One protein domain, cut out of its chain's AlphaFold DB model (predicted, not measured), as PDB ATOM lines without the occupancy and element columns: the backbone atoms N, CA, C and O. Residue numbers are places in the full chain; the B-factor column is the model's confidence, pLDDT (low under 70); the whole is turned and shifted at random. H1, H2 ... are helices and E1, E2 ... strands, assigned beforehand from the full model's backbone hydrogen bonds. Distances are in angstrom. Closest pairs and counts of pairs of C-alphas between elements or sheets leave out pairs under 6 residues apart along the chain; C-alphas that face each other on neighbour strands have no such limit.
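AT A GLANCE: This is residues 3 to 77 of the 79 residues of an uncharacterized protein of Endozoicomonas montiporae (UniProt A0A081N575). A twisted sheet of three antiparallel strands, E1, E2 and E3, has one long helix, H1, lying slantwise over one face, with the first residues of that helix, 3 to 8, sticking out past the sheet. A short helix, H2, stands free on a tail beyond E3, and the loop between E2 and E3 reaches out at the far end. The printed part has 75 residues, with two named helices and three named strands in the order H1 E1 E2 E3 H2; the sheet order is E1 - E2 - E3, and the class is mixed. It is only just loose, close to compact, with a radius of gyration of the C-alphas of 14.1 A, and it is elongated, spanning 47 by 27 by 18 A.

IN THESE COORDINATES: H1, residues 3 to 23, begins with C-alpha 3 at (147.387, 139.898, 188.778) and is 31.1 A long. E1, residues 31 to 39, measures 21.7 A and bends by 63 degrees at residue 34. E2, residues 43 to 50, measures 21.4 A, and E3, residues 59 to 65, measures 18.6 A. H2, residues 70 to 76, ends with C-alpha 76 at (147.079, 151.100, 166.596).

HOW THE PARTS SIT: The strands form a meander, each the antiparallel neighbour of the one before, and the sheet is twisted. E1 and E2 are a hairpin at 165 degrees, with N 32 and O 49 within hydrogen-bond range at 2.8 A. E2 and E3 are a hairpin at 164 degrees, with N 46 and O 63 at 3.0 A. H1 is on the sheet at a height of 7.6 A, making two layers, a helix on one face of a sheet. It lies over E1 and E2, slantwise to the strands, only just, at 59.9 degrees to E1 on the local plane. H1 and E1 touch, their closest C-alphas being those of Ala 21 and Val 31, 6.3 A apart. H2 is not on the sheet, and H1 and H2 are apart. O i to N i+4 pairs are within hydrogen-bond range in 15 of 17 cases in H1 and 1 of 3 in H2, where 1 of 4 O i to N i+3 pairs is.

THE WHOLE: The C-alphas farthest apart, those of Arg 56 and Lys 77, are 48.8 A apart. The printed part has no cut, and no link is long. Mean pLDDT of the printed part is 72.7; residues 3 to 12, 40 to 42 and 64 to 77 are under 70.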
ATOM      1  N   ILE A   3     148.326 141.009 189.014       39.31
ATOM      2  CA  ILE A   3     147.387 139.898 188.778       39.31
ATOM      3  C   ILE A   3     147.017 139.775 187.284       39.31
ATOM      4  O   ILE A   3     146.802 138.675 186.787       39.31
ATOM      5  N   ASN A   4     147.020 140.879 186.524       45.19
ATOM      6  CA  ASN A   4     146.611 140.875 185.111       45.19
ATOM      7  C   ASN A   4     147.653 140.280 184.148       45.19
ATOM      8  O   ASN A   4     147.270 139.711 183.126       45.19
ATOM      9  N   ALA A   5     148.951 140.377 184.454       42.56
ATOM     10  CA  ALA A   5     150.004 139.842 183.587       42.56
ATOM     11  C   ALA A   5     150.086 138.308 183.672       42.56
ATOM     12  O   ALA A   5     150.128 137.633 182.644       42.56
ATOM     13  N   GLN A   6     149.991 137.747 184.883       36.34
ATOM     14  CA  GLN A   6     149.950 136.292 185.079       36.34
ATOM     15  C   GLN A   6     148.690 135.664 184.462       36.34
ATOM     16  O   GLN A   6     148.767 134.600 183.850       36.34
ATOM     17  N   ASN A   7     147.542 136.351 184.525       38.47
ATOM     18  CA  ASN A   7     146.295 135.847 183.942       38.47
ATOM     19  C   ASN A   7     146.283 135.877 182.398       38.47
ATOM     20  O   ASN A   7     145.633 135.036 181.777       38.47
ATOM     21  N   ARG A   8     147.017 136.806 181.757       46.03
ATOM     22  CA  ARG A   8     147.267 136.767 180.299       46.03
ATOM     23  C   ARG A   8     148.221 135.633 179.920       46.03
ATOM     24  O   ARG A   8     147.981 134.958 178.924       46.03
ATOM     25  N   PHE A   9     149.246 135.381 180.732       46.00
ATOM     26  CA  PHE A   9     150.218 134.312 180.490       46.00
ATOM     27  C   PHE A   9     149.578 132.912 180.562       46.00
ATOM     28  O   PHE A   9     149.767 132.102 179.658       46.00
ATOM     29  N   ILE A  10     148.735 132.650 181.570       49.47
ATOM     30  CA  ILE A  10     148.039 131.358 181.743       49.47
ATOM     31  C   ILE A  10     146.977 131.129 180.651       49.47
ATOM     32  O   ILE A  10     146.868 130.023 180.120       49.47
ATOM     33  N   LYS A  11     146.220 132.165 180.254       53.31
ATOM     34  CA  LYS A  11     145.256 132.054 179.140       53.31
ATOM     35  C   LYS A  11     145.938 131.752 177.802       53.31
ATOM     36  O   LYS A  11     145.391 130.991 177.006       53.31
ATOM     37  N   ASN A  12     147.141 132.279 177.581       61.78
ATOM     38  CA  ASN A  12     147.894 132.026 176.354       61.78
ATOM     39  C   ASN A  12     148.454 130.600 176.280       61.78
ATOM     40  O   ASN A  12     148.542 130.055 175.183       61.78
ATOM     41  N   GLN A  13     148.757 129.946 177.409       71.19
ATOM     42  CA  GLN A  13     149.252 128.564 177.383       71.19
ATOM     43  C   GLN A  13     148.222 127.580 176.820       71.19
ATOM     44  O   GLN A  13     148.577 126.733 176.003       71.19
ATOM     45  N   TRP A  14     146.940 127.713 177.179       80.50
ATOM     46  CA  TRP A  14     145.897 126.836 176.630       80.50
ATOM     47  C   TRP A  14     145.674 127.058 175.130       80.50
ATOM     48  O   TRP A  14     145.474 126.101 174.381       80.50
ATOM     49  N   PHE A  15     145.745 128.306 174.664       84.38
ATOM     50  CA  PHE A  15     145.692 128.601 173.233       84.38
ATOM     51  C   PHE A  15     146.872 127.961 172.485       84.38
ATOM     52  O   PHE A  15     146.666 127.258 171.497       84.38
ATOM     53  N   VAL A  16     148.092 128.125 173.004       83.75
ATOM     54  CA  VAL A  16     149.314 127.554 172.417       83.75
ATOM     55  C   VAL A  16     149.264 126.027 172.390       83.75
ATOM     56  O   VAL A  16     149.601 125.428 171.372       83.75
ATOM     57  N   ILE A  17     148.783 125.382 173.457       89.12
ATOM     58  CA  ILE A  17     148.602 123.925 173.490       89.12
ATOM     59  C   ILE A  17     147.664 123.467 172.367       89.12
ATOM     60  O   ILE A  17     147.986 122.506 171.675       89.12
ATOM     61  N   ASN A  18     146.533 124.150 172.152       90.06
ATOM     62  CA  ASN A  18     145.600 123.796 171.077       90.06
ATOM     63  C   ASN A  18     146.202 124.026 169.683       90.06
ATOM     64  O   ASN A  18     146.037 123.178 168.807       90.06
ATOM     65  N   LEU A  19     146.937 125.126 169.487       87.44
ATOM     66  CA  LEU A  19     147.637 125.418 168.234       87.44
ATOM     67  C   LEU A  19     148.657 124.321 167.893       87.44
ATOM     68  O   LEU A  19     148.655 123.779 166.789       87.44
ATOM     69  N   VAL A  20     149.497 123.957 168.865       88.00
ATOM     70  CA  VAL A  20     150.511 122.907 168.715       88.00
ATOM     71  C   VAL A  20     149.862 121.540 168.491       88.00
ATOM     72  O   VAL A  20     150.311 120.775 167.642       88.00
ATOM     73  N   ALA A  21     148.791 121.228 169.220       91.00
ATOM     74  CA  ALA A  21     148.056 119.976 169.075       91.00
ATOM     75  C   ALA A  21     147.471 119.811 167.665       91.00
ATOM     76  O   ALA A  21     147.610 118.740 167.072       91.00
ATOM     77  N   ALA A  22     146.893 120.880 167.109       89.56
ATOM     78  CA  ALA A  22     146.393 120.901 165.738       89.56
ATOM     79  C   ALA A  22     147.524 120.701 164.718       89.56
ATOM     80  O   ALA A  22     147.402 119.849 163.842       89.56
ATOM     81  N   TYR A  23     148.644 121.416 164.868       88.12
ATOM     82  CA  TYR A  23     149.812 121.279 163.987       88.12
ATOM     83  C   TYR A  23     150.414 119.864 164.005       88.12
ATOM     84  O   TYR A  23     150.840 119.347 162.976       88.12
ATOM     85  N   LEU A  24     150.445 119.224 165.176       88.88
ATOM     86  CA  LEU A  24     151.000 117.881 165.361       88.88
ATOM     87  C   LEU A  24     149.984 116.754 165.112       88.88
ATOM     88  O   LEU A  24     150.352 115.582 165.244       88.88
ATOM     89  N   GLU A  25     148.733 117.093 164.784       90.69
ATOM     90  CA  GLU A  25     147.612 116.161 164.603       90.69
ATOM     91  C   GLU A  25     147.424 115.211 165.803       90.69
ATOM     92  O   GLU A  25     147.216 113.999 165.668       90.69
ATOM     93  N   VAL A  26     147.528 115.754 167.019       91.69
ATOM     94  CA  VAL A  26     147.330 115.007 168.269       91.69
ATOM     95  C   VAL A  26     146.297 115.690 169.167       91.69
ATOM     96  O   VAL A  26     146.080 116.892 169.056       91.69
ATOM     97  N   PRO A  27     145.661 114.961 170.099       93.25
ATOM     98  CA  PRO A  27     144.837 115.582 171.128       93.25
ATOM     99  C   PRO A  27     145.640 116.582 171.968       93.25
ATOM    100  O   PRO A  27     146.793 116.327 172.308       93.25
ATOM    101  N   ALA A  28     145.001 117.672 172.392       91.25
ATOM    102  CA  ALA A  28     145.623 118.688 173.243       91.25
ATOM    103  C   ALA A  28     146.153 118.126 174.578       91.25
ATOM    104  O   ALA A  28     147.185 118.556 175.084       91.25
ATOM    105  N   THR A  29     145.506 117.084 175.106       91.94
ATOM    106  CA  THR A  29     145.949 116.338 176.297       91.94
ATOM    107  C   THR A  29     147.256 115.568 176.093       91.94
ATOM    108  O   THR A  29     147.859 115.100 177.059       91.94
ATOM    109  N   HIS A  30     147.703 115.411 174.848       94.00
ATOM    110  CA  HIS A  30     148.953 114.755 174.482       94.00
ATOM    111  C   HIS A  30     150.072 115.746 174.154       94.00
ATOM    112  O   HIS A  30     151.083 115.334 173.589       94.00
ATOM    113  N   VAL A  31     149.912 117.022 174.499       92.50
ATOM    114  CA  VAL A  31     150.930 118.060 174.338       92.50
ATOM    115  C   VAL A  31     151.306 118.600 175.713       92.50
ATOM    116  O   VAL A  31     150.452 118.820 176.570       92.50
ATOM    117  N   ARG A  32     152.602 118.809 175.930       91.06
ATOM    118  CA  ARG A  32     153.163 119.445 177.123       91.06
ATOM    119  C   ARG A  32     154.112 120.535 176.670       91.06
ATOM    120  O   ARG A  32     155.092 120.231 176.004       91.06
ATOM    121  N   ILE A  33     153.825 121.780 177.027       88.19
ATOM    122  CA  ILE A  33     154.741 122.896 176.783       88.19
ATOM    123  C   ILE A  33     155.723 122.951 177.951       88.19
ATOM    124  O   ILE A  33     155.298 123.029 179.103       88.19
ATOM    125  N   THR A  34     157.019 122.878 177.663       87.00
ATOM    126  CA  THR A  34     158.090 123.007 178.664       87.00
ATOM    127  C   THR A  34     158.690 124.406 178.664       87.00
ATOM    128  O   THR A  34     159.143 124.869 179.709       87.00
ATOM    129  N   ARG A  35     158.645 125.106 177.523       83.25
ATOM    130  CA  ARG A  35     159.058 126.504 177.400       83.25
ATOM    131  C   ARG A  35     158.130 127.251 176.451       83.25
ATOM    132  O   ARG A  35     157.816 126.771 175.365       83.25
ATOM    133  N   LEU A  36     157.714 128.435 176.880       82.94
ATOM    134  CA  LEU A  36     157.004 129.403 176.060       82.94
ATOM    135  C   LEU A  36     157.664 130.755 176.292       82.94
ATOM    136  O   LEU A  36     157.546 131.308 177.386       82.94
ATOM    137  N   ASP A  37     158.380 131.234 175.286       78.12
ATOM    138  CA  ASP A  37     159.160 132.463 175.353       78.12
ATOM    139  C   ASP A  37     158.796 133.356 174.172       78.12
ATOM    140  O   ASP A  37     158.536 132.860 173.076       78.12
ATOM    141  N   ASN A  38     158.726 134.661 174.396       74.31
ATOM    142  CA  ASN A  38     158.449 135.622 173.337       74.31
ATOM    143  C   ASN A  38     159.698 136.470 173.142       74.31
ATOM    144  O   ASN A  38     159.876 137.479 173.824       74.31
ATOM    145  N   ASP A  39     160.560 136.020 172.237       70.38
ATOM    146  CA  ASP A  39     161.769 136.741 171.877       70.38
ATOM    147  C   ASP A  39     161.382 137.860 170.890       70.38
ATOM    148  O   ASP A  39     160.801 137.581 169.839       70.38
ATOM    149  N   PRO A  40     161.649 139.136 171.201       64.50
ATOM    150  CA  PRO A  40     161.271 140.245 170.327       64.50
ATOM    151  C   PRO A  40     162.021 140.257 168.980       64.50
ATOM    152  O   PRO A  40     161.535 140.864 168.028       64.50
ATOM    153  N   GLU A  41     163.168 139.583 168.869       69.62
ATOM    154  CA  GLU A  41     163.958 139.469 167.637       69.62
ATOM    155  C   GLU A  41     163.619 138.190 166.847       69.62
ATOM    156  O   GLU A  41     163.623 138.192 165.610       69.62
ATOM    157  N   GLN A  42     163.304 137.094 167.546       67.00
ATOM    158  CA  GLN A  42     163.100 135.765 166.945       67.00
ATOM    159  C   GLN A  42     161.628 135.327 166.867       67.00
ATOM    160  O   GLN A  42     161.287 134.429 166.090       67.00
ATOM    161  N   GLY A  43     160.738 135.995 167.597       72.19
ATOM    162  CA  GLY A  43     159.315 135.688 167.706       72.19
ATOM    163  C   GLY A  43     158.980 134.726 168.852       72.19
ATOM    164  O   GLY A  43     159.747 134.527 169.794       72.19
ATOM    165  N   LEU A  44     157.797 134.112 168.771       76.69
ATOM    166  CA  LEU A  44     157.307 133.190 169.791       76.69
ATOM    167  C   LEU A  44     158.007 131.831 169.659       76.69
ATOM    168  O   LEU A  44     157.787 131.091 168.693       76.69
ATOM    169  N   GLN A  45     158.800 131.486 170.669       81.62
ATOM    170  CA  GLN A  45     159.480 130.209 170.805       81.62
ATOM    171  C   GLN A  45     158.659 129.265 171.681       81.62
ATOM    172  O   GLN A  45     158.372 129.547 172.849       81.62
ATOM    173  N   ILE A  46     158.283 128.125 171.103       85.88
ATOM    174  CA  ILE A  46     157.485 127.101 171.768       85.88
ATOM    175  C   ILE A  46     158.287 125.803 171.783       85.88
ATOM    176  O   ILE A  46     158.582 125.220 170.738       85.88
ATOM    177  N   GLU A  47     158.599 125.321 172.980       88.88
ATOM    178  CA  GLU A  47     159.259 124.036 173.177       88.88
ATOM    179  C   GLU A  47     158.404 123.147 174.061       88.88
ATOM    180  O   GLU A  47     157.718 123.597 174.987       88.88
ATOM    181  N   GLY A  48     158.455 121.855 173.779       91.31
ATOM    182  CA  GLY A  48     157.686 120.909 174.545       91.31
ATOM    183  C   GLY A  48     157.850 119.488 174.076       91.31
ATOM    184  O   GLY A  48     158.741 119.132 173.304       91.31
ATOM    185  N   GLU A  49     156.933 118.662 174.546       94.44
ATOM    186  CA  GLU A  49     156.842 117.268 174.181       94.44
ATOM    187  C   GLU A  49     155.423 116.931 173.749       94.44
ATOM    188  O   GLU A  49     154.442 117.456 174.279       94.44
ATOM    189  N   TYR A  50     155.300 115.997 172.814       94.19
ATOM    190  CA  TYR A  50     154.013 115.453 172.421       94.19
ATOM    191  C   TYR A  50     154.025 113.931 172.363       94.19
ATOM    192  O   TYR A  50     155.065 113.293 172.188       94.19
ATOM    193  N   LYS A  51     152.841 113.329 172.473       94.56
ATOM    194  CA  LYS A  51     152.646 111.884 172.361       94.56
ATOM    195  C   LYS A  51     151.635 111.563 171.264       94.56
ATOM    196  O   LYS A  51     150.475 111.965 171.317       94.56
ATOM    197  N   LYS A  52     152.036 110.774 170.264       90.31
ATOM    198  CA  LYS A  52     151.070 110.273 169.271       90.31
ATOM    199  C   LYS A  52     150.031 109.368 169.953       90.31
ATOM    200  O   LYS A  52     150.415 108.618 170.848       90.31
ATOM    201  N   PRO A  53     148.761 109.337 169.503       81.81
ATOM    202  CA  PRO A  53     147.708 108.522 170.123       81.81
ATOM    203  C   PRO A  53     148.057 107.038 170.296       81.81
ATOM    204  O   PRO A  53     147.676 106.419 171.283       81.81
ATOM    205  N   ARG A  54     148.833 106.470 169.363       84.56
ATOM    206  CA  ARG A  54     149.333 105.081 169.419       84.56
ATOM    207  C   ARG A  54     150.812 104.972 169.813       84.56
ATOM    208  O   ARG A  54     151.372 103.881 169.847       84.56
ATOM    209  N   GLY A  55     151.467 106.097 170.088       82.00
ATOM    210  CA  GLY A  55     152.868 106.146 170.490       82.00
ATOM    211  C   GLY A  55     153.012 105.894 171.984       82.00
ATOM    212  O   GLY A  55     152.269 106.447 172.786       82.00
ATOM    213  N   ARG A  56     153.991 105.080 172.391       79.50
ATOM    214  CA  ARG A  56     154.285 104.865 173.821       79.50
ATOM    215  C   ARG A  56     155.194 105.941 174.417       79.50
ATOM    216  O   ARG A  56     155.149 106.148 175.624       79.50
ATOM    217  N   LYS A  57     155.976 106.633 173.587       91.19
ATOM    218  CA  LYS A  57     156.994 107.601 174.014       91.19
ATOM    219  C   LYS A  57     156.572 109.036 173.697       91.19
ATOM    220  O   LYS A  57     155.959 109.279 172.655       91.19
ATOM    221  N   TRP A  58     156.926 109.949 174.595       92.88
ATOM    222  CA  TRP A  58     156.909 111.384 174.338       92.88
ATOM    223  C   TRP A  58     158.031 111.736 173.358       92.88
ATOM    224  O   TRP A  58     159.081 111.090 173.345       92.88
ATOM    225  N   ARG A  59     157.775 112.706 172.486       92.25
ATOM    226  CA  ARG A  59     158.714 113.207 171.484       92.25
ATOM    227  C   ARG A  59     158.859 114.703 171.679       92.25
ATOM    228  O   ARG A  59     157.846 115.397 171.713       92.25
ATOM    229  N   ALA A  60     160.094 115.178 171.770       91.94
ATOM    230  CA  ALA A  60     160.364 116.603 171.818       91.94
ATOM    231  C   ALA A  60     159.926 117.281 170.512       91.94
ATOM    232  O   ALA A  60     160.029 116.698 169.426       91.94
ATOM    233  N   PHE A  61     159.455 118.515 170.630       86.50
ATOM    234  CA  PHE A  61     159.281 119.436 169.521       86.50
ATOM    235  C   PHE A  61     159.848 120.801 169.914       86.50
ATOM    236  O   PHE A  61     159.800 121.207 171.076       86.50
ATOM    237  N   ASN A  62     160.386 121.496 168.921       84.75
ATOM    238  CA  ASN A  62     160.779 122.890 169.014       84.75
ATOM    239  C   ASN A  62     160.175 123.578 167.791       84.75
ATOM    240  O   ASN A  62     160.424 123.165 166.655       84.75
ATOM    241  N   THR A  63     159.304 124.549 168.029       70.56
ATOM    242  CA  THR A  63     158.664 125.318 166.970       70.56
ATOM    243  C   THR A  63     158.869 126.793 167.254       70.56
ATOM    244  O   THR A  63     158.365 127.337 168.235       70.56
ATOM    245  N   LEU A  64     159.604 127.439 166.352       60.34
ATOM    246  CA  LEU A  64     159.682 128.885 166.261       60.34
ATOM    247  C   LEU A  64     158.518 129.350 165.394       60.34
ATOM    248  O   LEU A  64     158.532 129.207 164.170       60.34
ATOM    249  N   THR A  65     157.483 129.886 166.027       59.69
ATOM    250  CA  THR A  65     156.475 130.661 165.309       59.69
ATOM    251  C   THR A  65     156.967 132.091 165.246       59.69
ATOM    252  O   THR A  65     156.863 132.840 166.216       59.69
ATOM    253  N   ARG A  66     157.495 132.485 164.084       48.62
ATOM    254  CA  ARG A  66     157.754 133.890 163.779       48.62
ATOM    255  C   ARG A  66     156.402 134.584 163.639       48.62
ATOM    256  O   ARG A  66     155.875 134.734 162.540       48.62
ATOM    257  N   VAL A  67     155.788 134.934 164.765       48.38
ATOM    258  CA  VAL A  67     154.660 135.859 164.776       48.38
ATOM    259  C   VAL A  67     155.285 137.202 164.438       48.38
ATOM    260  O   VAL A  67     155.811 137.890 165.305       48.38
ATOM    261  N   HIS A  68     155.357 137.489 163.137       38.94
ATOM    262  CA  HIS A  68     155.773 138.783 162.626       38.94
ATOM    263  C   HIS A  68     155.031 139.862 163.418       38.94
ATOM    264  O   HIS A  68     153.837 139.724 163.696       38.94
ATOM    265  N   ALA A  69     155.765 140.908 163.784       42.44
ATOM    266  CA  ALA A  69     155.359 142.084 164.545       42.44
ATOM    267  C   ALA A  69     154.210 142.916 163.909       42.44
ATOM    268  O   ALA A  69     154.093 144.113 164.144       42.44
ATOM    269  N   ASP A  70     153.330 142.289 163.130       42.12
ATOM    270  CA  ASP A  70     152.178 142.887 162.457       42.12
ATOM    271  C   ASP A  70     150.909 142.872 163.323       42.12
ATOM    272  O   ASP A  70     149.911 143.513 162.980       42.12
ATOM    273  N   PHE A  71     150.918 142.166 164.462       44.53
ATOM    274  CA  PHE A  71     149.786 142.195 165.392       44.53
ATOM    275  C   PHE A  71     149.733 143.506 166.194       44.53
ATOM    276  O   PHE A  71     148.641 143.993 166.489       44.53
ATOM    277  N   GLU A  72     150.882 144.135 166.477       43.25
ATOM    278  CA  GLU A  72     150.912 145.447 167.142       43.25
ATOM    279  C   GLU A  72     150.511 146.594 166.196       43.25
ATOM    280  O   GLU A  72     149.831 147.529 166.623       43.25
ATOM    281  N   GLN A  73     150.804 146.501 164.891       45.91
ATOM    282  CA  GLN A  73     150.383 147.531 163.928       45.91
ATOM    283  C   GLN A  73     148.868 147.552 163.671       45.91
ATOM    284  O   GLN A  73     148.307 148.616 163.397       45.91
ATOM    285  N   HIS A  74     148.172 146.418 163.795       40.84
ATOM    286  CA  HIS A  74     146.716 146.386 163.618       40.84
ATOM    287  C   HIS A  74     145.932 146.883 164.840       40.84
ATOM    288  O   HIS A  74     144.785 147.300 164.677       40.84
ATOM    289  N   GLN A  75     146.529 146.916 166.037       46.78
ATOM    290  CA  GLN A  75     145.868 147.475 167.223       46.78
ATOM    291  C   GLN A  75     145.976 149.007 167.322       46.78
ATOM    292  O   GLN A  75     145.142 149.623 167.979       46.78
ATOM    293  N   GLN A  76     146.940 149.635 166.636       46.59
ATOM    294  CA  GLN A  76     147.079 151.100 166.596       46.59
ATOM    295  C   GLN A  76     146.318 151.790 165.454       46.59
ATOM    296  O   GLN A  76     146.157 153.003 165.493       46.59
ATOM    297  N   LYS A  77     145.806 151.058 164.455       44.16
ATOM    298  CA  LYS A  77     145.043 151.646 163.332       44.16
ATOM    299  C   LYS A  77     143.524 151.742 163.551       44.16
ATOM    300  O   LYS A  77     142.812 152.096 162.618       44.16
TER     301      LYS A  77